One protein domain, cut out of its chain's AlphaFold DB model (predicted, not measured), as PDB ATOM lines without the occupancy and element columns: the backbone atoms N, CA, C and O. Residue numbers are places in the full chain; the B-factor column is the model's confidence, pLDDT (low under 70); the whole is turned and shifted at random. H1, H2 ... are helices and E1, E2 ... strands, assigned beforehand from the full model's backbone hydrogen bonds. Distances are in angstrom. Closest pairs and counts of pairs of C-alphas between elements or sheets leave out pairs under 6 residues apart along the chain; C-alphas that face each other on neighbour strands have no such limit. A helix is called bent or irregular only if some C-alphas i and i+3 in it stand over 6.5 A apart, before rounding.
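AT A GLANCE: This is residues 58 to 244 of the 357 residues of an uncharacterized protein of Candidatus Jorgensenbacteria bacterium CG_4_10_14_0_8_um_filter_39_13 (UniProt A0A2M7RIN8). What would one see first? A small twisted sheet of five strands lies at one end of the domain, with H3 over one face and H1 on the opposite face, while H2 lies beside H3 and only grazes the sheet. On the far side of H3 from the sheet, H4 and H6 both pack on H5, and H7, the longest helix, packs on H5 at the other end of the domain. What is the make-up? The printed part has 187 residues with seven named helices and five named strands, in the order H1 E1 E2 E3 E4 H2 E5 H3 H4 H5 H6 H7; the class is mixed, helices and strands. The sheet runs E2 E3 E4 E1 E5 and is mixed; the whole is compact, with a radius of gyration of the C-alphas of 16.4 A and spans of 47 by 33 by 30 A.

HOW THE PARTS SIT: Where do the first residues lie? Residues 61 to 62 pair, parallel, with residues 148 to 149 of the edge strand E5, residues 146 to 149. H1, residues 71 to 77, is on the sheet at a height of 7.9 A and, only just, over none of its strands, with 2 of its C-alphas falling on E1, residues 84 to 87. How are the strands joined? E1 is the parallel neighbour of E5, with N 85 and O 146 2.8 A apart, and of E4, residues 109 to 112, with N 86 and O 110 2.9 A apart. E2, residues 98 to 100, E3, residues 103 to 106, and E4 form a meander, each strand the antiparallel neighbour of the one before; N 98 and O 105 are 2.8 A apart in the hairpin E2 and E3, N 106 and O 109 2.9 A in the hairpin E3 and E4. Which helices come next? H2, residues 127 to 138, makes with E4 and E5 a split strand-helix-strand unit, two strands running the same way with E1 between them, its crossover right-handed. H3, residues 154 to 164, is on the opposite face from H1 at a height of 7.7 A and runs along E1, at 12 degrees on the local plane. H2, H3 and H4, residues 171 to 183, form a bundle, helices side by side: H2 and H3 touch at Thr 128 and Ser 159, their closest C-alphas, 4.1 A, and the helical hairpin H3 and H4 at Asp 155 and Ala 177, 5.0 A. What surrounds H5, residues 188 to 199? H5 touches H3, about perpendicular at 84 degrees, H4 at a steep tilt of 63 degrees, and H6, residues 202 to 214, in a helical hairpin at 21 degrees. With residues 191 to 196 alone it touches H7, residues 226 to 244, the closest C-alphas being those of Ala 195 and Leu 232, 5.2 A. Every O i to N i+4 pair is within hydrogen-bond range in H1, H2, H3, H6 and H7, against 8 of 9 in H4 and 6 of 8 in H5.

IN THESE COORDINATES: Where do the first and last elements stand? H1 begins at C-alpha 71, (41.613, -35.423, 0.455), and H7 ends at C-alpha 244, (31.750, 4.285, 18.150). Which elements are longest? From first to last C-alpha H7 measures 26.7 A, H6 18.2 A and H5 18.0 A. Which helices are irregular? H5 is, with C-alphas 195 and 198 7.3 A apart, and H4 only just, with C-alphas 180 and 183 6.9 A apart.

THE WHOLE: How far does it reach? The C-alphas of Asp 80 and Glu 244, the two farthest apart, are 52.7 A apart. Which links are long? Those from E4 to H2 and from H6 to H7 are long, and the printed part has no cut. Where is confidence low? Residues 216 to 221 have a pLDDT under 70, against a mean of 94.0 for the printed part.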
ATOM      1  N   ASN A  58      26.321 -24.493 -14.216       95.38
ATOM      2  CA  ASN A  58      27.612 -24.282 -13.603       95.38
ATOM      3  C   ASN A  58      27.526 -24.575 -12.089       95.38
ATOM      4  O   ASN A  58      27.601 -23.648 -11.280       95.38
ATOM      5  N   PRO A  59      27.350 -25.846 -11.686       96.62
ATOM      6  CA  PRO A  59      27.045 -26.189 -10.301       96.62
ATOM      7  C   PRO A  59      28.219 -25.924  -9.356       96.62
ATOM      8  O   PRO A  59      29.386 -26.163  -9.688       96.62
ATOM      9  N   ILE A  60      27.886 -25.455  -8.157       98.38
ATOM     10  CA  ILE A  60      28.786 -25.320  -7.012       98.38
ATOM     11  C   ILE A  60      28.134 -26.090  -5.867       98.38
ATOM     12  O   ILE A  60      26.980 -25.827  -5.526       98.38
ATOM     13  N   GLU A  61      28.859 -27.047  -5.302       97.88
ATOM     14  CA  GLU A  61      28.347 -27.897  -4.232       97.88
ATOM     15  C   GLU A  61      28.658 -27.276  -2.871       97.88
ATOM     16  O   GLU A  61      29.815 -27.004  -2.541       97.88
ATOM     17  N   LEU A  62      27.615 -27.079  -2.069       97.56
ATOM     18  CA  LEU A  62      27.734 -26.615  -0.694       97.56
ATOM     19  C   LEU A  62      27.791 -27.821   0.251       97.56
ATOM     20  O   LEU A  62      26.775 -28.448   0.559       97.56
ATOM     21  N   LEU A  63      28.992 -28.138   0.720       96.94
ATOM     22  CA  LEU A  63      29.254 -29.213   1.672       96.94
ATOM     23  C   LEU A  63      28.739 -28.851   3.071       96.94
ATOM     24  O   LEU A  63      28.674 -27.663   3.399       96.94
ATOM     25  N   PRO A  64      28.399 -29.841   3.927       94.12
ATOM     26  CA  PRO A  64      28.166 -29.631   5.357       94.12
ATOM     27  C   PRO A  64      29.306 -28.858   6.046       94.12
ATOM     28  O   PRO A  64      30.453 -28.885   5.603       94.12
ATOM     29  N   LEU A  65      28.993 -28.169   7.148       90.06
ATOM     30  CA  LEU A  65      30.014 -27.503   7.957       90.06
ATOM     31  C   LEU A  65      30.833 -28.562   8.692       90.06
ATOM     32  O   LEU A  65      30.338 -29.183   9.633       90.06
ATOM     33  N   PHE A  66      32.087 -28.720   8.288       84.56
ATOM     34  CA  PHE A  66      33.067 -29.546   8.982       84.56
ATOM     35  C   PHE A  66      34.231 -28.675   9.469       84.56
ATOM     36  O   PHE A  66      34.594 -27.714   8.788       84.56
ATOM     37  N   PRO A  67      34.823 -28.979  10.640       73.31
ATOM     38  CA  PRO A  67      36.012 -28.275  11.121       73.31
ATOM     39  C   PRO A  67      37.251 -28.556  10.255       73.31
ATOM     40  O   PRO A  67      38.159 -27.728  10.210       73.31
ATOM     41  N   SER A  68      37.272 -29.711   9.594       80.25
ATOM     42  CA  SER A  68      38.289 -30.157   8.652       80.25
ATOM     43  C   SER A  68      37.710 -31.232   7.733       80.25
ATOM     44  O   SER A  68      36.696 -31.852   8.056       80.25
ATOM     45  N   ILE A  69      38.345 -31.420   6.576       93.69
ATOM     46  CA  ILE A  69      38.052 -32.492   5.624       93.69
ATOM     47  C   ILE A  69      39.357 -32.957   4.985       93.69
ATOM     48  O   ILE A  69      40.265 -32.160   4.731       93.69
ATOM     49  N   THR A  70      39.459 -34.250   4.734       96.19
ATOM     50  CA  THR A  70      40.622 -34.879   4.115       96.19
ATOM     51  C   THR A  70      40.462 -34.983   2.598       96.19
ATOM     52  O   THR A  70      39.362 -34.968   2.042       96.19
ATOM     53  N   ILE A  71      41.589 -35.146   1.900       96.75
ATOM     54  CA  ILE A  71      41.613 -35.423   0.455       96.75
ATOM     55  C   ILE A  71      40.816 -36.696   0.130       96.75
ATOM     56  O   ILE A  71      40.102 -36.742  -0.872       96.75
ATOM     57  N   GLN A  72      40.930 -37.722   0.977       97.12
ATOM     58  CA  GLN A  72      40.271 -39.007   0.767       97.12
ATOM     59  C   GLN A  72      38.745 -38.882   0.862       97.12
ATOM     60  O   GLN A  72      38.055 -39.360  -0.033       97.12
ATOM     61  N   GLU A  73      38.226 -38.170   1.865       96.69
ATOM     62  CA  GLU A  73      36.783 -37.927   2.013       96.69
ATOM     63  C   GLU A  73      36.202 -37.178   0.805       96.69
ATOM     64  O   GLU A  73      35.153 -37.555   0.284       96.69
ATOM     65  N   LEU A  74      36.907 -36.160   0.294       96.94
ATOM     66  CA  LEU A  74      36.484 -35.457  -0.923       96.94
ATOM     67  C   LEU A  74      36.428 -36.393  -2.135       96.94
ATOM     68  O   LEU A  74      35.475 -36.343  -2.912       96.94
ATOM     69  N   LYS A  75      37.431 -37.258  -2.305       97.25
ATOM     70  CA  LYS A  75      37.470 -38.218  -3.415       97.25
ATOM     71  C   LYS A  75      36.382 -39.283  -3.300       97.25
ATOM     72  O   LYS A  75      35.818 -39.669  -4.317       97.25
ATOM     73  N   GLU A  76      36.065 -39.731  -2.090       97.19
ATOM     74  CA  GLU A  76      34.966 -40.671  -1.839       97.19
ATOM     75  C   GLU A  76      33.601 -40.046  -2.119       97.19
ATOM     76  O   GLU A  76      32.722 -40.706  -2.672       97.19
ATOM     77  N   GLN A  77      33.428 -38.763  -1.797       96.88
ATOM     78  CA  GLN A  77      32.197 -38.034  -2.083       96.88
ATOM     79  C   GLN A  77      32.036 -37.708  -3.579       96.88
ATOM     80  O   GLN A  77      30.913 -37.611  -4.079       96.88
ATOM     81  N   PHE A  78      33.146 -37.555  -4.308       97.06
ATOM     82  CA  PHE A  78      33.166 -37.136  -5.710       97.06
ATOM     83  C   PHE A  78      34.062 -38.028  -6.600       97.06
ATOM     84  O   PHE A  78      34.961 -37.513  -7.273       97.06
ATOM     85  N   PRO A  79      33.812 -39.350  -6.664       96.25
ATOM     86  CA  PRO A  79      34.738 -40.314  -7.269       96.25
ATOM     87  C   PRO A  79      34.888 -40.151  -8.787       96.25
ATOM     88  O   PRO A  79      35.967 -40.369  -9.332       96.25
ATOM     89  N   ASP A  80      33.830 -39.706  -9.468       95.44
ATOM     90  CA  ASP A  80      33.785 -39.611 -10.934       95.44
ATOM     91  C   ASP A  80      34.212 -38.236 -11.472       95.44
ATOM     92  O   ASP A  80      34.065 -37.936 -12.662       95.44
ATOM     93  N   LYS A  81      34.687 -37.339 -10.599       95.88
ATOM     94  CA  LYS A  81      35.010 -35.964 -10.983       95.88
ATOM     95  C   LYS A  81      36.438 -35.873 -11.496       95.88
ATOM     96  O   LYS A  81      37.390 -36.303 -10.847       95.88
ATOM     97  N   ARG A  82      36.591 -35.229 -12.658       96.62
ATOM     98  CA  ARG A  82      37.904 -35.024 -13.286       96.62
ATOM     99  C   ARG A  82      38.845 -34.257 -12.360       96.62
ATOM    100  O   ARG A  82      40.011 -34.617 -12.241       96.62
ATOM    101  N   ARG A  83      38.330 -33.198 -11.732       97.50
ATOM    102  CA  ARG A  83      38.990 -32.426 -10.674       97.50
ATOM    103  C   ARG A  83      37.978 -32.074  -9.595       97.50
ATOM    104  O   ARG A  83      36.802 -31.883  -9.904       97.50
ATOM    105  N   ILE A  84      38.449 -31.935  -8.364       98.50
ATOM    106  CA  ILE A  84      37.695 -31.377  -7.240       98.50
ATOM    107  C   ILE A  84      38.402 -30.084  -6.843       98.50
ATOM    108  O   ILE A  84      39.568 -30.119  -6.470       98.50
ATOM    109  N   ILE A  85      37.721 -28.950  -6.970       98.62
ATOM    110  CA  ILE A  85      38.262 -27.625  -6.675       98.62
ATOM    111  C   ILE A  85      37.554 -27.099  -5.430       98.62
ATOM    112  O   ILE A  85      36.402 -26.672  -5.495       98.62
ATOM    113  N   ALA A  86      38.233 -27.170  -4.292       98.06
ATOM    114  CA  ALA A  86      37.743 -26.655  -3.022       98.06
ATOM    115  C   ALA A  86      38.093 -25.181  -2.883       98.06
ATOM    116  O   ALA A  86      39.261 -24.819  -3.012       98.06
ATOM    117  N   CYS A  87      37.090 -24.345  -2.637       98.25
ATOM    118  CA  CYS A  87      37.268 -22.912  -2.473       98.25
ATOM    119  C   CYS A  87      37.006 -22.521  -1.020       98.25
ATOM    120  O   CYS A  87      35.964 -22.873  -0.473       98.25
ATOM    121  N   ASP A  88      37.948 -21.778  -0.445       96.06
ATOM    122  CA  ASP A  88      37.804 -21.070   0.828       96.06
ATOM    123  C   ASP A  88      37.516 -21.945   2.064       96.06
ATOM    124  O   ASP A  88      36.821 -21.574   3.009       96.06
ATOM    125  N   PHE A  89      38.103 -23.139   2.086       94.19
ATOM    126  CA  PHE A  89      38.252 -23.893   3.321       94.19
ATOM    127  C   PHE A  89      39.492 -24.772   3.309       94.19
ATOM    128  O   PHE A  89      39.993 -25.214   2.269       94.19
ATOM    129  N   TYR A  90      39.973 -25.055   4.517       92.56
ATOM    130  CA  TYR A  90      41.163 -25.860   4.717       92.56
ATOM    131  C   TYR A  90      40.895 -27.350   4.457       92.56
ATOM    132  O   TYR A  90      39.998 -27.937   5.066       92.56
ATOM    133  N   ILE A  91      41.709 -27.959   3.589       95.06
ATOM    134  CA  ILE A  91      41.809 -29.415   3.431       95.06
ATOM    135  C   ILE A  91      43.032 -29.887   4.213       95.06
ATOM    136  O   ILE A  91      44.121 -29.340   4.050       95.06
ATOM    137  N   GLU A  92      42.876 -30.915   5.042       94.56
ATOM    138  CA  GLU A  92      43.965 -31.391   5.894       94.56
ATOM    139  C   GLU A  92      45.196 -31.823   5.085       94.56
ATOM    140  O   GLU A  92      45.117 -32.713   4.235       94.56
ATOM    141  N   ASN A  93      46.348 -31.225   5.410       94.00
ATOM    142  CA  ASN A  93      47.675 -31.551   4.875       94.00
ATOM    143  C   ASN A  93      47.831 -31.346   3.360       94.00
ATOM    144  O   ASN A  93      48.766 -31.871   2.750       94.00
ATOM    145  N   ILE A  94      46.934 -30.594   2.729       95.31
ATOM    146  CA  ILE A  94      46.992 -30.303   1.294       95.31
ATOM    147  C   ILE A  94      48.257 -29.526   0.903       95.31
ATOM    148  O   ILE A  94      48.764 -29.682  -0.208       95.31
ATOM    149  N   GLU A  95      48.817 -28.746   1.828       95.06
ATOM    150  CA  GLU A  95      50.061 -27.998   1.663       95.06
ATOM    151  C   GLU A  95      51.305 -28.885   1.533       95.06
ATOM    152  O   GLU A  95      52.352 -28.403   1.107       95.06
ATOM    153  N   LEU A  96      51.203 -30.182   1.857       95.31
ATOM    154  CA  LEU A  96      52.250 -31.170   1.569       95.31
ATOM    155  C   LEU A  96      52.295 -31.562   0.082       95.31
ATOM    156  O   LEU A  96      53.210 -32.265  -0.349       95.31
ATOM    157  N   GLY A  97      51.292 -31.143  -0.692       95.94
ATOM    158  CA  GLY A  97      51.194 -31.358  -2.127       95.94
ATOM    159  C   GLY A  97      51.995 -30.362  -2.965       95.94
ATOM    160  O   GLY A  97      52.947 -29.722  -2.523       95.94
ATOM    161  N   LYS A  98      51.586 -30.224  -4.228       97.00
ATOM    162  CA  LYS A  98      52.178 -29.269  -5.163       97.00
ATOM    163  C   LYS A  98      51.532 -27.898  -4.993       97.00
ATOM    164  O   LYS A  98      50.319 -27.755  -5.151       97.00
ATOM    165  N   GLU A  99      52.364 -26.891  -4.770       96.56
ATOM    166  CA  GLU A  99      51.973 -25.488  -4.824       96.56
ATOM    167  C   GLU A  99      51.573 -25.070  -6.257       96.56
ATOM    168  O   GLU A  99      52.243 -25.409  -7.236       96.56
ATOM    169  N   ASN A 100      50.475 -24.327  -6.390       94.75
ATOM    170  CA  ASN A 100      49.986 -23.750  -7.646       94.75
ATOM    171  C   ASN A 100      49.495 -22.308  -7.427       94.75
ATOM    172  O   ASN A 100      49.386 -21.851  -6.291       94.75
ATOM    173  N   VAL A 101      49.176 -21.566  -8.488       94.88
ATOM    174  CA  VAL A 101      48.785 -20.146  -8.380       94.88
ATOM    175  C   VAL A 101      47.543 -19.900  -7.505       94.88
ATOM    176  O   VAL A 101      47.442 -18.858  -6.859       94.88
ATOM    177  N   GLY A 102      46.644 -20.880  -7.406       92.88
ATOM    178  CA  GLY A 102      45.448 -20.826  -6.567       92.88
ATOM    179  C   GLY A 102      45.661 -21.298  -5.125       92.88
ATOM    180  O   GLY A 102      44.836 -21.016  -4.271       92.88
ATOM    181  N   GLY A 103      46.768 -21.974  -4.828       95.81
ATOM    182  CA  GLY A 103      47.043 -22.532  -3.507       95.81
ATOM    183  C   GLY A 103      47.838 -23.822  -3.622       95.81
ATOM    184  O   GLY A 103      49.006 -23.795  -4.012       95.81
ATOM    185  N   TYR A 104      47.201 -24.947  -3.305       97.69
ATOM    186  CA  TYR A 104      47.842 -26.261  -3.257       97.69
ATOM    187  C   TYR A 104      47.029 -27.314  -4.002       97.69
ATOM    188  O   TYR A 104      45.856 -27.122  -4.322       97.69
ATOM    189  N   SER A 105      47.670 -28.423  -4.352       97.38
ATOM    190  CA  SER A 105      47.029 -29.518  -5.077       97.38
ATOM    191  C   SER A 105      47.677 -30.858  -4.766       97.38
ATOM    192  O   SER A 105      48.901 -30.960  -4.666       97.38
ATOM    193  N   VAL A 106      46.849 -31.892  -4.672       97.88
ATOM    194  CA  VAL A 106      47.263 -33.290  -4.563       97.88
ATOM    195  C   VAL A 106      46.394 -34.093  -5.521       97.88
ATOM    196  O   VAL A 106      45.169 -34.073  -5.420       97.88
ATOM    197  N   GLU A 107      47.030 -34.788  -6.463       95.31
ATOM    198  CA  GLU A 107      46.343 -35.562  -7.505       95.31
ATOM    199  C   GLU A 107      45.308 -34.716  -8.276       95.31
ATOM    200  O   GLU A 107      45.678 -33.749  -8.942       95.31
ATOM    201  N   ASN A 108      44.021 -35.076  -8.211       96.50
ATOM    202  CA  ASN A 108      42.919 -34.360  -8.852       96.50
ATOM    203  C   ASN A 108      42.206 -33.360  -7.920       96.50
ATOM    204  O   ASN A 108      41.216 -32.755  -8.337       96.50
ATOM    205  N   VAL A 109      42.685 -33.174  -6.687       98.19
ATOM    206  CA  VAL A 109      42.140 -32.209  -5.725       98.19
ATOM    207  C   VAL A 109      42.977 -30.934  -5.747       98.19
ATOM    208  O   VAL A 109      44.193 -30.963  -5.558       98.19
ATOM    209  N   ILE A 110      42.314 -29.806  -5.980       98.25
ATOM    210  CA  ILE A 110      42.895 -28.465  -6.014       98.25
ATOM    211  C   ILE A 110      42.232 -27.654  -4.911       98.25
ATOM    212  O   ILE A 110      41.009 -27.631  -4.801       98.25
ATOM    213  N   GLN A 111      43.041 -26.968  -4.121       97.56
ATOM    214  CA  GLN A 111      42.575 -26.083  -3.076       97.56
ATOM    215  C   GLN A 111      42.882 -24.634  -3.448       97.56
ATOM    216  O   GLN A 111      44.038 -24.270  -3.677       97.56
ATOM    217  N   ILE A 112      41.822 -23.834  -3.498       98.06
ATOM    218  CA  ILE A 112      41.829 -22.391  -3.704       98.06
ATOM    219  C   ILE A 112      41.489 -21.739  -2.368       98.06
ATOM    220  O   ILE A 112      40.322 -21.523  -2.052       98.06
ATOM    221  N   ASP A 113      42.504 -21.522  -1.542       95.50
ATOM    222  CA  ASP A 113      42.312 -21.228  -0.124       95.50
ATOM    223  C   ASP A 113      43.514 -20.493   0.467       95.50
ATOM    224  O   ASP A 113      44.667 -20.846   0.200       95.50
ATOM    225  N   HIS A 114      43.248 -19.494   1.309       93.19
ATOM    226  CA  HIS A 114      44.287 -18.734   2.011       93.19
ATOM    227  C   HIS A 114      44.561 -19.213   3.452       93.19
ATOM    228  O   HIS A 114      45.299 -18.564   4.195       93.19
ATOM    229  N   HIS A 115      43.965 -20.324   3.898       88.94
ATOM    230  CA  HIS A 115      44.065 -20.780   5.288       88.94
ATOM    231  C   HIS A 115      45.238 -21.732   5.541       88.94
ATOM    232  O   HIS A 115      45.609 -21.929   6.703       88.94
ATOM    233  N   ALA A 116      45.834 -22.302   4.489       88.69
ATOM    234  CA  ALA A 116      46.972 -23.210   4.608       88.69
ATOM    235  C   ALA A 116      48.119 -22.576   5.432       88.69
ATOM    236  O   ALA A 116      48.515 -21.438   5.159       88.69
ATOM    237  N   PRO A 117      48.702 -23.281   6.422       85.06
ATOM    238  CA  PRO A 117      49.633 -22.712   7.403       85.06
ATOM    239  C   PRO A 117      51.062 -22.529   6.850       85.06
ATOM    240  O   PRO A 117      52.044 -22.990   7.430       85.06
ATOM    241  N   THR A 118      51.191 -21.830   5.726       89.06
ATOM    242  CA  THR A 118      52.429 -21.677   4.949       89.06
ATOM    243  C   THR A 118      52.814 -20.212   4.808       89.06
ATOM    244  O   THR A 118      51.939 -19.352   4.770       89.06
ATOM    245  N   LEU A 119      54.113 -19.912   4.668       86.81
ATOM    246  CA  LEU A 119      54.616 -18.532   4.554       86.81
ATOM    247  C   LEU A 119      53.936 -17.728   3.435       86.81
ATOM    248  O   LEU A 119      53.721 -16.528   3.586       86.81
ATOM    249  N   ARG A 120      53.568 -18.386   2.330       89.31
ATOM    250  CA  ARG A 120      52.850 -17.757   1.217       89.31
ATOM    251  C   ARG A 120      51.493 -17.188   1.638       89.31
ATOM    252  O   ARG A 120      51.135 -16.109   1.174       89.31
ATOM    253  N   MET A 121      50.780 -17.892   2.513       91.06
ATOM    254  CA  MET A 121      49.438 -17.520   2.968       91.06
ATOM    255  C   MET A 121      49.447 -16.602   4.200       91.06
ATOM    256  O   MET A 121      48.403 -16.114   4.622       91.06
ATOM    257  N   LEU A 122      50.622 -16.297   4.765       86.44
ATOM    258  CA  LEU A 122      50.779 -15.331   5.866       86.44
ATOM    259  C   LEU A 122      50.784 -13.882   5.367       86.44
ATOM    260  O   LEU A 122      51.653 -13.083   5.722       86.44
ATOM    261  N   LYS A 123      49.845 -13.562   4.482       86.06
ATOM    262  CA  LYS A 123      49.733 -12.275   3.802       86.06
ATOM    263  C   LYS A 123      48.263 -11.864   3.758       86.06
ATOM    264  O   LYS A 123      47.395 -12.726   3.859       86.06
ATOM    265  N   PRO A 124      47.959 -10.565   3.612       85.31
ATOM    266  CA  PRO A 124      46.596 -10.093   3.395       85.31
ATOM    267  C   PRO A 124      46.154 -10.416   1.957       85.31
ATOM    268  O   PRO A 124      46.106  -9.542   1.094       85.31
ATOM    269  N   ILE A 125      45.904 -11.697   1.693       92.06
ATOM    270  CA  ILE A 125      45.412 -12.262   0.433       92.06
ATOM    271  C   ILE A 125      44.177 -13.099   0.742       92.06
ATOM    272  O   ILE A 125      44.200 -13.805   1.740       92.06
ATOM    273  N   SER A 126      43.147 -13.060  -0.100       96.19
ATOM    274  CA  SER A 126      41.944 -13.888   0.050       96.19
ATOM    275  C   SER A 126      41.905 -15.076  -0.924       96.19
ATOM    276  O   SER A 126      42.597 -15.079  -1.953       96.19
ATOM    277  N   SER A 127      41.060 -16.067  -0.645       98.06
ATOM    278  CA  SER A 127      40.731 -17.181  -1.543       98.06
ATOM    279  C   SER A 127      40.174 -16.680  -2.883       98.06
ATOM    280  O   SER A 127      40.482 -17.225  -3.941       98.06
ATOM    281  N   THR A 128      39.442 -15.566  -2.891       98.62
ATOM    282  CA  THR A 128      38.980 -14.864  -4.100       98.62
ATOM    283  C   THR A 128      40.140 -14.312  -4.924       98.62
ATOM    284  O   THR A 128      40.145 -14.467  -6.146       98.62
ATOM    285  N   ASN A 129      41.166 -13.714  -4.306       98.44
ATOM    286  CA  ASN A 129      42.352 -13.283  -5.056       98.44
ATOM    287  C   ASN A 129      43.073 -14.474  -5.700       98.44
ATOM    288  O   ASN A 129      43.513 -14.386  -6.850       98.44
ATOM    289  N   LEU A 130      43.171 -15.584  -4.968       98.50
ATOM    290  CA  LEU A 130      43.747 -16.831  -5.462       98.50
ATOM    291  C   LEU A 130      42.917 -17.419  -6.614       98.50
ATOM    292  O   LEU A 130      43.481 -17.806  -7.637       98.50
ATOM    293  N   ALA A 131      41.587 -17.397  -6.509       98.75
ATOM    294  CA  ALA A 131      40.666 -17.818  -7.562       98.75
ATOM    295  C   ALA A 131      40.831 -16.992  -8.842       98.75
ATOM    296  O   ALA A 131      40.894 -17.544  -9.938       98.75
ATOM    297  N   MET A 132      40.945 -15.667  -8.715       98.75
ATOM    298  CA  MET A 132      41.179 -14.778  -9.855       98.75
ATOM    299  C   MET A 132      42.502 -15.089 -10.558       98.75
ATOM    300  O   MET A 132      42.556 -15.118 -11.789       98.75
ATOM    301  N   ALA A 133      43.567 -15.314  -9.786       98.31
ATOM    302  CA  ALA A 133      44.873 -15.661 -10.329       98.31
ATOM    303  C   ALA A 133      44.838 -17.030 -11.028       98.31
ATOM    304  O   ALA A 133      45.324 -17.154 -12.150       98.31
ATOM    305  N   TYR A 134      44.162 -18.008 -10.424       98.50
ATOM    306  CA  TYR A 134      43.930 -19.324 -11.011       98.50
ATOM    307  C   TYR A 134      43.155 -19.255 -12.326       98.50
ATOM    308  O   TYR A 134      43.629 -19.774 -13.328       98.50
ATOM    309  N   VAL A 135      42.014 -18.561 -12.378       98.50
ATOM    310  CA  VAL A 135      41.222 -18.440 -13.618       98.50
ATOM    311  C   VAL A 135      41.999 -17.733 -14.726       98.50
ATOM    312  O   VAL A 135      41.832 -18.058 -15.899       98.50
ATOM    313  N   LYS A 136      42.865 -16.778 -14.376       98.00
ATOM    314  CA  LYS A 136      43.721 -16.097 -15.350       98.00
ATOM    315  C   LYS A 136      44.753 -17.037 -15.986       98.00
ATOM    316  O   LYS A 136      45.083 -16.841 -17.153       98.00
ATOM    317  N   GLU A 137      45.273 -18.000 -15.232       97.94
ATOM    318  CA  GLU A 137      46.329 -18.917 -15.681       97.94
ATOM    319  C   GLU A 137      45.766 -20.203 -16.301       97.94
ATOM    320  O   GLU A 137      46.170 -20.598 -17.391       97.94
ATOM    321  N   GLU A 138      44.782 -20.813 -15.644       97.06
ATOM    322  CA  GLU A 138      44.253 -22.148 -15.952       97.06
ATOM    323  C   GLU A 138      42.873 -22.113 -16.630       97.06
ATOM    324  O   GLU A 138      42.364 -23.137 -17.096       97.06
ATOM    325  N   GLY A 139      42.237 -20.940 -16.679       97.56
ATOM    326  CA  GLY A 139      40.849 -20.790 -17.102       97.56
ATOM    327  C   GLY A 139      39.836 -21.213 -16.030       97.56
ATOM    328  O   GLY A 139      40.169 -21.603 -14.910       97.56
ATOM    329  N   ILE A 140      38.553 -21.115 -16.383       98.12
ATOM    330  CA  ILE A 140      37.447 -21.527 -15.510       98.12
ATOM    331  C   ILE A 140      37.344 -23.057 -15.404       98.12
ATOM    332  O   ILE A 140      37.775 -23.805 -16.287       98.12
ATOM    333  N   ALA A 141      36.727 -23.535 -14.327       97.69
ATOM    334  CA  ALA A 141      36.421 -24.943 -14.124       97.69
ATOM    335  C   ALA A 141      35.464 -25.467 -15.208       97.69
ATOM    336  O   ALA A 141      34.445 -24.845 -15.514       97.69
ATOM    337  N   SER A 142      35.757 -26.646 -15.761       96.25
ATOM    338  CA  SER A 142      34.899 -27.265 -16.772       96.25
ATOM    339  C   SER A 142      33.672 -27.930 -16.130       96.25
ATOM    340  O   SER A 142      33.679 -28.213 -14.928       96.25
ATOM    341  N   PRO A 143      32.624 -28.259 -16.909       93.19
ATOM    342  CA  PRO A 143      31.463 -28.990 -16.388       93.19
ATOM    343  C   PRO A 143      31.789 -30.370 -15.785       93.19
ATOM    344  O   PRO A 143      31.016 -30.887 -14.985       93.19
ATOM    345  N   ALA A 144      32.928 -30.973 -16.152       95.62
ATOM    346  CA  ALA A 144      33.397 -32.243 -15.588       95.62
ATOM    347  C   ALA A 144      34.106 -32.084 -14.225       95.62
ATOM    348  O   ALA A 144      34.362 -33.079 -13.543       95.62
ATOM    349  N   ASP A 145      34.435 -30.849 -13.834       97.75
ATOM    350  CA  ASP A 145      35.049 -30.530 -12.547       97.75
ATOM    351  C   ASP A 145      33.982 -30.271 -11.479       97.75
ATOM    352  O   ASP A 145      32.953 -29.633 -11.732       97.75
ATOM    353  N   CYS A 146      34.259 -30.701 -10.253       97.94
ATOM    354  CA  CYS A 146      33.501 -30.310  -9.074       97.94
ATOM    355  C   CYS A 146      34.093 -29.032  -8.483       97.94
ATOM    356  O   CYS A 146      35.308 -28.942  -8.339       97.94
ATOM    357  N   VAL A 147      33.249 -28.067  -8.131       98.69
ATOM    358  CA  VAL A 147      33.639 -26.886  -7.352       98.69
ATOM    359  C   VAL A 147      32.856 -26.970  -6.060       98.69
ATOM    360  O   VAL A 147      31.632 -27.098  -6.107       98.69
ATOM    361  N   VAL A 148      33.561 -26.949  -4.937       98.44
ATOM    362  CA  VAL A 148      32.977 -27.178  -3.617       98.44
ATOM    363  C   VAL A 148      33.330 -26.034  -2.673       98.44
ATOM    364  O   VAL A 148      34.440 -25.507  -2.720       98.44
ATOM    365  N   ILE A 149      32.384 -25.679  -1.811       97.94
ATOM    366  CA  ILE A 149      32.526 -24.740  -0.686       97.94
ATOM    367  C   ILE A 149      31.873 -25.367   0.548       97.94
ATOM    368  O   ILE A 149      31.026 -26.248   0.411       97.94
ATOM    369  N   ASN A 150      32.217 -24.925   1.754       95.56
ATOM    370  CA  ASN A 150      31.536 -25.347   2.989       95.56
ATOM    371  C   ASN A 150      30.874 -24.169   3.743       95.56
ATOM    372  O   ASN A 150      29.964 -24.390   4.550       95.56
ATOM    373  N   HIS A 151      31.278 -22.935   3.436       94.31
ATOM    374  CA  HIS A 151      30.726 -21.678   3.934       94.31
ATOM    375  C   HIS A 151      30.076 -20.882   2.791       94.31
ATOM    376  O   HIS A 151      30.202 -21.228   1.618       94.31
ATOM    377  N   THR A 152      29.311 -19.845   3.134       97.00
ATOM    378  CA  THR A 152      28.733 -18.896   2.162       97.00
ATOM    379  C   THR A 152      28.993 -17.458   2.599       97.00
ATOM    380  O   THR A 152      28.120 -16.600   2.481       97.00
ATOM    381  N   ASP A 153      30.167 -17.214   3.171       96.62
ATOM    382  CA  ASP A 153      30.664 -15.868   3.423       96.62
ATOM    383  C   ASP A 153      31.141 -15.215   2.113       96.62
ATOM    384  O   ASP A 153      31.049 -15.783   1.018       96.62
ATOM    385  N   CYS A 154      31.606 -13.968   2.218       98.38
ATOM    386  CA  CYS A 154      32.049 -13.180   1.070       98.38
ATOM    387  C   CYS A 154      33.107 -13.918   0.236       98.38
ATOM    388  O   CYS A 154      32.967 -14.000  -0.987       98.38
ATOM    389  N   ASP A 155      34.134 -14.480   0.879       98.00
ATOM    390  CA  ASP A 155      35.261 -15.086   0.175       98.00
ATOM    391  C   ASP A 155      34.868 -16.422  -0.480       98.00
ATOM    392  O   ASP A 155      35.167 -16.630  -1.660       98.00
ATOM    393  N   SER A 156      34.076 -17.270   0.188       98.19
ATOM    394  CA  SER A 156      33.546 -18.519  -0.384       98.19
ATOM    395  C   SER A 156      32.634 -18.284  -1.588       98.19
ATOM    396  O   SER A 156      32.764 -18.956  -2.619       98.19
ATOM    397  N   VAL A 157      31.704 -17.327  -1.498       98.75
ATOM    398  CA  VAL A 157      30.762 -17.028  -2.592       98.75
ATOM    399  C   VAL A 157      31.506 -16.480  -3.810       98.75
ATOM    400  O   VAL A 157      31.274 -16.939  -4.930       98.75
ATOM    401  N   LEU A 158      32.411 -15.517  -3.611       98.88
ATOM    402  CA  LEU A 158      33.126 -14.872  -4.713       98.88
ATOM    403  C   LEU A 158      34.143 -15.812  -5.368       98.88
ATOM    404  O   LEU A 158      34.150 -15.936  -6.595       98.88
ATOM    405  N   SER A 159      34.969 -16.503  -4.579       98.75
ATOM    406  CA  SER A 159      35.991 -17.419  -5.097       98.75
ATOM    407  C   SER A 159      35.374 -18.543  -5.935       98.75
ATOM    408  O   SER A 159      35.777 -18.748  -7.084       98.75
ATOM    409  N   SER A 160      34.339 -19.212  -5.422       98.81
ATOM    410  CA  SER A 160      33.677 -20.316  -6.124       98.81
ATOM    411  C   SER A 160      32.952 -19.864  -7.392       98.81
ATOM    412  O   SER A 160      33.073 -20.513  -8.436       98.81
ATOM    413  N   ALA A 161      32.265 -18.718  -7.355       98.75
ATOM    414  CA  ALA A 161      31.591 -18.159  -8.523       98.75
ATOM    415  C   ALA A 161      32.577 -17.729  -9.624       98.75
ATOM    416  O   ALA A 161      32.279 -17.911 -10.807       98.75
ATOM    417  N   ILE A 162      33.757 -17.211  -9.260       98.88
ATOM    418  CA  ILE A 162      34.828 -16.873 -10.211       98.88
ATOM    419  C   ILE A 162      35.435 -18.136 -10.820       98.88
ATOM    420  O   ILE A 162      35.487 -18.244 -12.045       98.88
ATOM    421  N   ILE A 163      35.832 -19.116  -9.997       98.75
ATOM    422  CA  ILE A 163      36.372 -20.404 -10.470       98.75
ATOM    423  C   ILE A 163      35.422 -21.044 -11.477       98.75
ATOM    424  O   ILE A 163      35.847 -21.590 -12.496       98.75
ATOM    425  N   ARG A 164      34.124 -20.967 -11.201       98.12
ATOM    426  CA  ARG A 164      33.095 -21.579 -12.026       98.12
ATOM    427  C   ARG A 164      32.705 -20.737 -13.259       98.12
ATOM    428  O   ARG A 164      32.036 -21.247 -14.156       98.12
ATOM    429  N   GLY A 165      33.140 -19.481 -13.343       98.06
ATOM    430  CA  GLY A 165      32.831 -18.576 -14.454       98.06
ATOM    431  C   GLY A 165      31.431 -17.956 -14.401       98.06
ATOM    432  O   GLY A 165      30.930 -17.501 -15.427       98.06
ATOM    433  N   ILE A 166      30.792 -17.949 -13.229       98.00
ATOM    434  CA  ILE A 166      29.551 -17.198 -12.966       98.00
ATOM    435  C   ILE A 166      29.874 -15.706 -12.817       98.00
ATOM    436  O   ILE A 166      29.134 -14.855 -13.308       98.00
ATOM    437  N   LEU A 167      31.008 -15.390 -12.181       98.19
ATOM    438  CA  LEU A 167      31.536 -14.033 -12.065       98.19
ATOM    439  C   LEU A 167      32.853 -13.887 -12.843       98.19
ATOM    440  O   LEU A 167      33.657 -14.821 -12.872       98.19
ATOM    441  N   PRO A 168      33.114 -12.717 -13.450       97.50
ATOM    442  CA  PRO A 168      34.419 -12.421 -14.030       97.50
ATOM    443  C   PRO A 168      35.474 -12.174 -12.932       97.50
ATOM    444  O   PRO A 168      35.137 -11.675 -11.855       97.50
ATOM    445  N   PRO A 169      36.768 -12.453 -13.186       97.81
ATOM    446  CA  PRO A 169      37.846 -12.215 -12.224       97.81
ATOM    447  C   PRO A 169      38.222 -10.721 -12.150       97.81
ATOM    448  O   PRO A 169      39.256 -10.286 -12.656       97.81
ATOM    449  N   GLU A 170      37.367  -9.911 -11.526       97.56
ATOM    450  CA  GLU A 170      37.537  -8.459 -11.409       97.56
ATOM    451  C   GLU A 170      38.124  -8.032 -10.059       97.56
ATOM    452  O   GLU A 170      37.771  -8.564  -9.007       97.56
ATOM    453  N   LYS A 171      38.967  -6.985 -10.071       97.69
ATOM    454  CA  LYS A 171      39.651  -6.459  -8.874       97.69
ATOM    455  C   LYS A 171      38.702  -6.182  -7.701       97.69
ATOM    456  O   LYS A 171      39.041  -6.497  -6.567       97.69
ATOM    457  N   ARG A 172      37.505  -5.650  -7.972       97.69
ATOM    458  CA  ARG A 172      36.515  -5.311  -6.933       97.69
ATOM    459  C   ARG A 172      36.084  -6.505  -6.074       97.69
ATOM    460  O   ARG A 172      35.747  -6.298  -4.916       97.69
ATOM    461  N   PHE A 173      36.104  -7.726  -6.615       98.50
ATOM    462  CA  PHE A 173      35.757  -8.932  -5.858       98.50
ATOM    463  C   PHE A 173      36.889  -9.326  -4.911       98.50
ATOM    464  O   PHE A 173      36.643  -9.588  -3.740       98.50
ATOM    465  N   GLY A 174      38.136  -9.261  -5.384       98.25
ATOM    466  CA  GLY A 174      39.305  -9.439  -4.527       98.25
ATOM    467  C   GLY A 174      39.381  -8.398  -3.404       98.25
ATOM    468  O   GLY A 174      39.633  -8.750  -2.258       98.25
ATOM    469  N   ASP A 175      39.106  -7.128  -3.709       98.12
ATOM    470  CA  ASP A 175      39.073  -6.059  -2.701       98.12
ATOM    471  C   ASP A 175      37.954  -6.286  -1.664       98.12
ATOM    472  O   ASP A 175      38.146  -6.031  -0.476       98.12
ATOM    473  N   ALA A 176      36.790  -6.790  -2.094       98.25
ATOM    474  CA  ALA A 176      35.677  -7.114  -1.203       98.25
ATOM    475  C   ALA A 176      35.995  -8.273  -0.254       98.25
ATOM    476  O   ALA A 176      35.714  -8.180   0.940       98.25
ATOM    477  N   ALA A 177      36.616  -9.337  -0.753       98.12
ATOM    478  CA  ALA A 177      37.023 -10.455   0.084       98.12
ATOM    479  C   ALA A 177      38.115 -10.056   1.096       98.12
ATOM    480  O   ALA A 177      37.991 -10.343   2.284       98.12
ATOM    481  N   ILE A 178      39.118  -9.267   0.684       96.62
ATOM    482  CA  ILE A 178      40.116  -8.704   1.614       96.62
ATOM    483  C   ILE A 178      39.447  -7.847   2.702       96.62
ATOM    484  O   ILE A 178      39.831  -7.922   3.875       96.62
ATOM    485  N   ALA A 179      38.447  -7.040   2.330       96.56
ATOM    486  CA  ALA A 179      37.682  -6.249   3.287       96.56
ATOM    487  C   ALA A 179      36.920  -7.129   4.289       96.56
ATOM    488  O   ALA A 179      36.917  -6.817   5.480       96.56
ATOM    489  N   ALA A 180      36.334  -8.236   3.826       95.69
ATOM    490  CA  ALA A 180      35.614  -9.184   4.668       95.69
ATOM    491  C   ALA A 180      36.536  -9.945   5.635       95.69
ATOM    492  O   ALA A 180      36.221 -10.039   6.816       95.69
ATOM    493  N   ASP A 181      37.695 -10.438   5.197       92.06
ATOM    494  CA  ASP A 181      38.516 -11.309   6.051       92.06
ATOM    495  C   ASP A 181      39.544 -10.569   6.894       92.06
ATOM    496  O   ASP A 181      39.832 -10.947   8.042       92.06
ATOM    497  N   HIS A 182      40.129  -9.509   6.337       91.38
ATOM    498  CA  HIS A 182      41.384  -8.965   6.837       91.38
ATOM    499  C   HIS A 182      41.246  -7.546   7.363       91.38
ATOM    500  O   HIS A 182      41.604  -7.299   8.517       91.38
ATOM    501  N   THR A 183      40.750  -6.621   6.540       93.81
ATOM    502  CA  THR A 183      40.863  -5.187   6.845       93.81
ATOM    503  C   THR A 183      39.639  -4.634   7.558       93.81
ATOM    504  O   THR A 183      39.771  -3.712   8.359       93.81
ATOM    505  N   GLY A 184      38.451  -5.183   7.303       94.56
ATOM    506  CA  GLY A 184      37.205  -4.613   7.804       94.56
ATOM    507  C   GLY A 184      36.858  -3.268   7.173       94.56
ATOM    508  O   GLY A 184      36.031  -2.541   7.724       94.56
ATOM    509  N   GLU A 185      37.484  -2.899   6.053       96.19
ATOM    510  CA  GLU A 185      37.165  -1.669   5.328       96.19
ATOM    511  C   GLU A 185      35.706  -1.664   4.854       96.19
ATOM    512  O   GLU A 185      35.041  -2.701   4.764       96.19
ATOM    513  N   LYS A 186      35.163  -0.470   4.597       96.12
ATOM    514  CA  LYS A 186      33.809  -0.343   4.059       96.12
ATOM    515  C   LYS A 186      33.798  -0.864   2.623       96.12
ATOM    516  O   LYS A 186      34.506  -0.329   1.772       96.12
ATOM    517  N   ASN A 187      32.962  -1.858   2.349       96.19
ATOM    518  CA  ASN A 187      32.799  -2.419   1.016       96.19
ATOM    519  C   ASN A 187      31.402  -3.035   0.897       96.19
ATOM    520  O   ASN A 187      31.042  -3.897   1.688       96.19
ATOM    521  N   GLU A 188      30.621  -2.598  -0.088       94.81
ATOM    522  CA  GLU A 188      29.208  -2.983  -0.216       94.81
ATOM    523  C   GLU A 188      29.018  -4.470  -0.532       94.81
ATOM    524  O   GLU A 188      28.069  -5.078  -0.045       94.81
ATOM    525  N   ILE A 189      29.932  -5.070  -1.304       96.62
ATOM    526  CA  ILE A 189      29.902  -6.506  -1.611       96.62
ATOM    527  C   ILE A 189      30.232  -7.303  -0.347       96.62
ATOM    528  O   ILE A 189      29.519  -8.251  -0.026       96.62
ATOM    529  N   ALA A 190      31.270  -6.889   0.386       97.38
ATOM    530  CA  ALA A 190      31.657  -7.522   1.643       97.38
ATOM    531  C   ALA A 190      30.535  -7.429   2.683       97.38
ATOM    532  O   ALA A 190      30.122  -8.437   3.242       97.38
ATOM    533  N   ASP A 191      29.995  -6.226   2.893       96.31
ATOM    534  CA  ASP A 191      28.939  -5.982   3.871       96.31
ATOM    535  C   ASP A 191      27.667  -6.774   3.536       96.31
ATOM    536  O   ASP A 191      27.056  -7.345   4.437       96.31
ATOM    537  N   LEU A 192      27.287  -6.857   2.255       96.19
ATOM    538  CA  LEU A 192      26.145  -7.659   1.825       96.19
ATOM    539  C   LEU A 192      26.391  -9.153   2.033       96.19
ATOM    540  O   LEU A 192      25.602  -9.804   2.709       96.19
ATOM    541  N   LEU A 193      27.459  -9.714   1.463       97.81
ATOM    542  CA  LEU A 193      27.670 -11.163   1.489       97.81
ATOM    543  C   LEU A 193      27.942 -11.683   2.902       97.81
ATOM    544  O   LEU A 193      27.378 -12.704   3.285       97.81
ATOM    545  N   THR A 194      28.712 -10.957   3.715       96.56
ATOM    546  CA  THR A 194      28.932 -11.336   5.117       96.56
ATOM    547  C   THR A 194      27.641 -11.256   5.936       96.56
ATOM    548  O   THR A 194      27.395 -12.115   6.777       96.56
ATOM    549  N   ALA A 195      26.757 -10.286   5.668       96.31
ATOM    550  CA  ALA A 195      25.458 -10.235   6.339       96.31
ATOM    551  C   ALA A 195      24.567 -11.451   6.023       96.31
ATOM    552  O   ALA A 195      23.762 -11.853   6.868       96.31
ATOM    553  N   LEU A 196      24.706 -12.026   4.824       97.31
ATOM    554  CA  LEU A 196      23.921 -13.168   4.354       97.31
ATOM    555  C   LEU A 196      24.519 -14.535   4.729       97.31
ATOM    556  O   LEU A 196      23.841 -15.543   4.551       97.31
ATOM    557  N   GLU A 197      25.737 -14.591   5.274       95.94
ATOM    558  CA  GLU A 197      26.454 -15.841   5.579       95.94
ATOM    559  C   GLU A 197      25.619 -16.826   6.418       95.94
ATOM    560  O   GLU A 197      25.567 -18.019   6.116       95.94
ATOM    561  N   GLU A 198      24.915 -16.327   7.443       94.19
ATOM    562  CA  GLU A 198      24.112 -17.149   8.367       94.19
ATOM    563  C   GLU A 198      22.986 -17.927   7.664       94.19
ATOM    564  O   GLU A 198      22.517 -18.941   8.184       94.19
ATOM    565  N   GLU A 199      22.565 -17.483   6.478       96.81
ATOM    566  CA  GLU A 199      21.549 -18.164   5.674       96.81
ATOM    567  C   GLU A 199      22.060 -19.445   5.035       96.81
ATOM    568  O   GLU A 199      21.264 -20.318   4.682       96.81
ATOM    569  N   ARG A 200      23.383 -19.554   4.878       96.56
ATOM    570  CA  ARG A 200      24.048 -20.715   4.299       96.56
ATOM    571  C   ARG A 200      23.412 -21.151   2.975       96.56
ATOM    572  O   ARG A 200      23.174 -22.331   2.724       96.56
ATOM    573  N   ASN A 201      23.096 -20.159   2.144       97.56
ATOM    574  CA  ASN A 201      22.378 -20.326   0.890       97.56
ATOM    575  C   ASN A 201      23.115 -19.581  -0.229       97.56
ATOM    576  O   ASN A 201      23.048 -18.353  -0.347       97.56
ATOM    577  N   LEU A 202      23.827 -20.350  -1.054       97.81
ATOM    578  CA  LEU A 202      24.632 -19.821  -2.151       97.81
ATOM    579  C   LEU A 202      23.773 -19.124  -3.213       97.81
ATOM    580  O   LEU A 202      24.108 -18.022  -3.639       97.81
ATOM    581  N   GLU A 203      22.655 -19.732  -3.618       97.94
ATOM    582  CA  GLU A 203      21.743 -19.144  -4.606       97.94
ATOM    583  C   GLU A 203      21.218 -17.790  -4.113       97.94
ATOM    584  O   GLU A 203      21.270 -16.795  -4.836       97.94
ATOM    585  N   TYR A 204      20.799 -17.728  -2.848       97.69
ATOM    586  CA  TYR A 204      20.323 -16.504  -2.210       97.69
ATOM    587  C   TYR A 204      21.390 -15.404  -2.170       97.69
ATOM    588  O   TYR A 204      21.091 -14.241  -2.454       97.69
ATOM    589  N   SER A 205      22.636 -15.780  -1.880       98.12
ATOM    590  CA  SER A 205      23.783 -14.868  -1.870       98.12
ATOM    591  C   SER A 205      24.076 -14.321  -3.271       98.12
ATOM    592  O   SER A 205      24.236 -13.114  -3.447       98.12
ATOM    593  N   LEU A 206      24.064 -15.183  -4.292       98.06
ATOM    594  CA  LEU A 206      24.302 -14.796  -5.685       98.06
ATOM    595  C   LEU A 206      23.178 -13.927  -6.265       98.06
ATOM    596  O   LEU A 206      23.468 -12.989  -7.003       98.06
ATOM    597  N   ILE A 207      21.913 -14.178  -5.907       96.25
ATOM    598  CA  ILE A 207      20.775 -13.322  -6.294       96.25
ATOM    599  C   ILE A 207      20.999 -11.892  -5.804       96.25
ATOM    600  O   ILE A 207      20.902 -10.943  -6.585       96.25
ATOM    601  N   HIS A 208      21.318 -11.737  -4.520       95.38
ATOM    602  CA  HIS A 208      21.500 -10.425  -3.909       95.38
ATOM    603  C   HIS A 208      22.786  -9.743  -4.373       95.38
ATOM    604  O   HIS A 208      22.783  -8.531  -4.589       95.38
ATOM    605  N   LEU A 209      23.853 -10.506  -4.623       95.69
ATOM    606  CA  LEU A 209      25.044  -9.978  -5.272       95.69
ATOM    607  C   LEU A 209      24.718  -9.451  -6.671       95.69
ATOM    608  O   LEU A 209      25.085  -8.328  -6.989       95.69
ATOM    609  N   LYS A 210      24.001 -10.209  -7.507       94.19
ATOM    610  CA  LYS A 210      23.672  -9.768  -8.871       94.19
ATOM    611  C   LYS A 210      22.796  -8.511  -8.861       94.19
ATOM    612  O   LYS A 210      23.075  -7.581  -9.610       94.19
ATOM    613  N   LEU A 211      21.830  -8.434  -7.942       92.44
ATOM    614  CA  LEU A 211      21.069  -7.208  -7.676       92.44
ATOM    615  C   LEU A 211      21.991  -6.023  -7.345       92.44
ATOM    616  O   LEU A 211      21.812  -4.952  -7.915       92.44
ATOM    617  N   LEU A 212      23.000  -6.224  -6.487       91.31
ATOM    618  CA  LEU A 212      24.029  -5.224  -6.162       91.31
ATOM    619  C   LEU A 212      24.847  -4.772  -7.360       91.31
ATOM    620  O   LEU A 212      25.087  -3.577  -7.526       91.31
ATOM    621  N   LEU A 213      25.259  -5.702  -8.212       90.81
ATOM    622  CA  LEU A 213      26.089  -5.371  -9.362       90.81
ATOM    623  C   LEU A 213      25.307  -4.632 -10.458       90.81
ATOM    624  O   LEU A 213      25.874  -3.745 -11.100       90.81
ATOM    625  N   ASP A 214      24.029  -4.967 -10.643       88.25
ATOM    626  CA  ASP A 214      23.176  -4.390 -11.687       88.25
ATOM    627  C   ASP A 214      22.531  -3.058 -11.254       88.25
ATOM    628  O   ASP A 214      22.291  -2.178 -12.086       88.25
ATOM    629  N   HIS A 215      22.304  -2.860  -9.951       78.75
ATOM    630  CA  HIS A 215      21.703  -1.653  -9.384       78.75
ATOM    631  C   HIS A 215      22.722  -0.903  -8.515       78.75
ATOM    632  O   HIS A 215      22.773  -1.064  -7.299       78.75
ATOM    633  N   LYS A 216      23.517  -0.034  -9.158       59.38
ATOM    634  CA  LYS A 216      24.609   0.746  -8.536       59.38
ATOM    635  C   LYS A 216      24.204   1.625  -7.337       59.38
ATOM    636  O   LYS A 216      25.084   2.038  -6.595       59.38
ATOM    637  N   ASP A 217      22.910   1.881  -7.130       54.31
ATOM    638  CA  ASP A 217      22.378   2.723  -6.046       54.31
ATOM    639  C   ASP A 217      21.722   1.896  -4.923       54.31
ATOM    640  O   ASP A 217      20.672   2.245  -4.376       54.31
ATOM    641  N   LEU A 218      22.333   0.769  -4.555       51.12
ATOM    642  CA  LEU A 218      21.807  -0.115  -3.512       51.12
ATOM    643  C   LEU A 218      21.974   0.415  -2.083       51.12
ATOM    644  O   LEU A 218      21.498  -0.220  -1.144       51.12
ATOM    645  N   LEU A 219      22.532   1.618  -1.916       49.91
ATOM    646  CA  LEU A 219      22.481   2.367  -0.655       49.91
ATOM    647  C   LEU A 219      21.046   2.661  -0.195       49.91
ATOM    648  O   LEU A 219      20.820   2.859   0.993       49.91
ATOM    649  N   ASP A 220      20.069   2.636  -1.107       61.09
ATOM    650  CA  ASP A 220      18.656   2.757  -0.746       61.09
ATOM    651  C   ASP A 220      18.012   1.415  -0.347       61.09
ATOM    652  O   ASP A 220      16.849   1.389   0.059       61.09
ATOM    653  N   HIS A 221      18.722   0.287  -0.499       69.62
ATOM    654  CA  HIS A 221      18.270  -1.069  -0.160       69.62
ATOM    655  C   HIS A 221      16.901  -1.458  -0.741       69.62
ATOM    656  O   HIS A 221      16.279  -2.418  -0.292       69.62
ATOM    657  N   LYS A 222      16.378  -0.719  -1.728       70.44
ATOM    658  CA  LYS A 222      14.981  -0.822  -2.178       70.44
ATOM    659  C   LYS A 222      14.671  -2.181  -2.793       70.44
ATOM    660  O   LYS A 222      13.601  -2.726  -2.503       70.44
ATOM    661  N   ASP A 223      15.628  -2.723  -3.538       80.31
ATOM    662  CA  ASP A 223      15.464  -3.932  -4.344       80.31
ATOM    663  C   ASP A 223      15.855  -5.232  -3.622       80.31
ATOM    664  O   ASP A 223      15.462  -6.305  -4.078       80.31
ATOM    665  N   LEU A 224      16.542  -5.156  -2.470       86.69
ATOM    666  CA  LEU A 224      16.729  -6.320  -1.594       86.69
ATOM    667  C   LEU A 224      15.367  -6.813  -1.096       86.69
ATOM    668  O   LEU A 224      14.455  -6.009  -0.865       86.69
ATOM    669  N   ASP A 225      15.226  -8.116  -0.871       90.19
ATOM    670  CA  ASP A 225      14.080  -8.594  -0.105       90.19
ATOM    671  C   ASP A 225      14.174  -8.172   1.373       90.19
ATOM    672  O   ASP A 225      15.215  -7.728   1.857       90.19
ATOM    673  N   GLU A 226      13.063  -8.285   2.098       89.94
ATOM    674  CA  GLU A 226      12.968  -7.804   3.480       89.94
ATOM    675  C   GLU A 226      13.965  -8.482   4.428       89.94
ATOM    676  O   GLU A 226      14.512  -7.845   5.325       89.94
ATOM    677  N   LYS A 227      14.240  -9.772   4.217       93.75
ATOM    678  CA  LYS A 227      15.152 -10.535   5.062       93.75
ATOM    679  C   LYS A 227      16.591 -10.071   4.847       93.75
ATOM    680  O   LYS A 227      17.281  -9.787   5.825       93.75
ATOM    681  N   ALA A 228      17.011  -9.922   3.593       93.62
ATOM    682  CA  ALA A 228      18.334  -9.405   3.254       93.62
ATOM    683  C   ALA A 228      18.560  -7.988   3.810       93.62
ATOM    684  O   ALA A 228      19.640  -7.707   4.330       93.62
ATOM    685  N   LYS A 229      17.538  -7.114   3.783       91.88
ATOM    686  CA  LYS A 229      17.620  -5.774   4.401       91.88
ATOM    687  C   LYS A 229      17.892  -5.847   5.894       91.88
ATOM    688  O   LYS A 229      18.828  -5.217   6.366       91.88
ATOM    689  N   ILE A 230      17.109  -6.642   6.623       94.25
ATOM    690  CA  ILE A 230      17.247  -6.783   8.079       94.25
ATOM    691  C   ILE A 230      18.644  -7.300   8.444       94.25
ATOM    692  O   ILE A 230      19.276  -6.793   9.374       94.25
ATOM    693  N   LEU A 231      19.142  -8.299   7.709       95.50
ATOM    694  CA  LEU A 231      20.471  -8.865   7.934       95.50
ATOM    695  C   LEU A 231      21.577  -7.834   7.670       95.50
ATOM    696  O   LEU A 231      22.473  -7.679   8.506       95.50
ATOM    697  N   LEU A 232      21.486  -7.094   6.562       94.81
ATOM    698  CA  LEU A 232      22.442  -6.044   6.214       94.81
ATOM    699  C   LEU A 232      22.408  -4.883   7.216       94.81
ATOM    700  O   LEU A 232      23.455  -4.445   7.683       94.81
ATOM    701  N   GLU A 233      21.227  -4.415   7.616       94.50
ATOM    702  CA  GLU A 233      21.082  -3.363   8.628       94.50
ATOM    703  C   GLU A 233      21.694  -3.782   9.967       94.50
ATOM    704  O   GLU A 233      22.405  -2.995  10.596       94.50
ATOM    705  N   ARG A 234      21.478  -5.034  10.393       95.19
ATOM    706  CA  ARG A 234      22.123  -5.597  11.586       95.19
ATOM    707  C   ARG A 234      23.647  -5.549  11.458       95.19
ATOM    708  O   ARG A 234      24.307  -5.083  12.384       95.19
ATOM    709  N   TRP A 235      24.196  -5.977  10.321       95.31
ATOM    710  CA  TRP A 235      25.640  -5.953  10.064       95.31
ATOM    711  C   TRP A 235      26.220  -4.529  10.069       95.31
ATOM    712  O   TRP A 235      27.211  -4.249  10.746       95.31
ATOM    713  N   LEU A 236      25.558  -3.589   9.392       95.12
ATOM    714  CA  LEU A 236      25.965  -2.184   9.359       95.12
ATOM    715  C   LEU A 236      25.867  -1.519  10.737       95.12
ATOM    716  O   LEU A 236      26.675  -0.646  11.060       95.12
ATOM    717  N   ASN A 237      24.916  -1.932  11.573       95.94
ATOM    718  CA  ASN A 237      24.840  -1.476  12.957       95.94
ATOM    719  C   ASN A 237      25.994  -2.031  13.807       95.94
ATOM    720  O   ASN A 237      26.536  -1.283  14.618       95.94
ATOM    721  N   GLU A 238      26.445  -3.273  13.595       95.31
ATOM    722  CA  GLU A 238      27.665  -3.784  14.244       95.31
ATOM    723  C   GLU A 238      28.907  -2.976  13.840       95.31
ATOM    724  O   GLU A 238      29.717  -2.624  14.699       95.31
ATOM    725  N   ARG A 239      29.022  -2.599  12.560       95.94
ATOM    726  CA  ARG A 239      30.093  -1.714  12.075       95.94
ATOM    727  C   ARG A 239      30.066  -0.351  12.774       95.94
ATOM    728  O   ARG A 239      31.104   0.097  13.256       95.94
ATOM    729  N   LYS A 240      28.894   0.287  12.874       95.69
ATOM    730  CA  LYS A 240      28.726   1.569  13.589       95.69
ATOM    731  C   LYS A 240      29.106   1.448  15.064       95.69
ATOM    732  O   LYS A 240      29.869   2.268  15.559       95.69
ATOM    733  N   ARG A 241      28.653   0.390  15.746       95.44
ATOM    734  CA  ARG A 241      29.027   0.116  17.144       95.44
ATOM    735  C   ARG A 241      30.542  -0.035  17.308       95.44
ATOM    736  O   ARG A 241      31.097   0.418  18.306       95.44
ATOM    737  N   ALA A 242      31.217  -0.669  16.348       95.69
ATOM    738  CA  ALA A 242      32.669  -0.827  16.379       95.69
ATOM    739  C   ALA A 242      33.382   0.519  16.173       95.69
ATOM    740  O   ALA A 242      34.328   0.823  16.898       95.69
ATOM    741  N   GLU A 243      32.893   1.352  15.254       95.88
ATOM    742  CA  GLU A 243      33.394   2.711  15.032       95.88
ATOM    743  C   GLU A 243      33.229   3.585  16.288       95.88
ATOM    744  O   GLU A 243      34.183   4.219  16.743       95.88
ATOM    745  N   GLU A 244      32.047   3.569  16.905       95.25
ATOM    746  CA  GLU A 244      31.750   4.285  18.150       95.25
ATOM    747  C   GLU A 244      32.686   3.857  19.288       95.25
ATOM    748  O   GLU A 244      33.248   4.713  19.974       95.25
TER     749      GLU A 244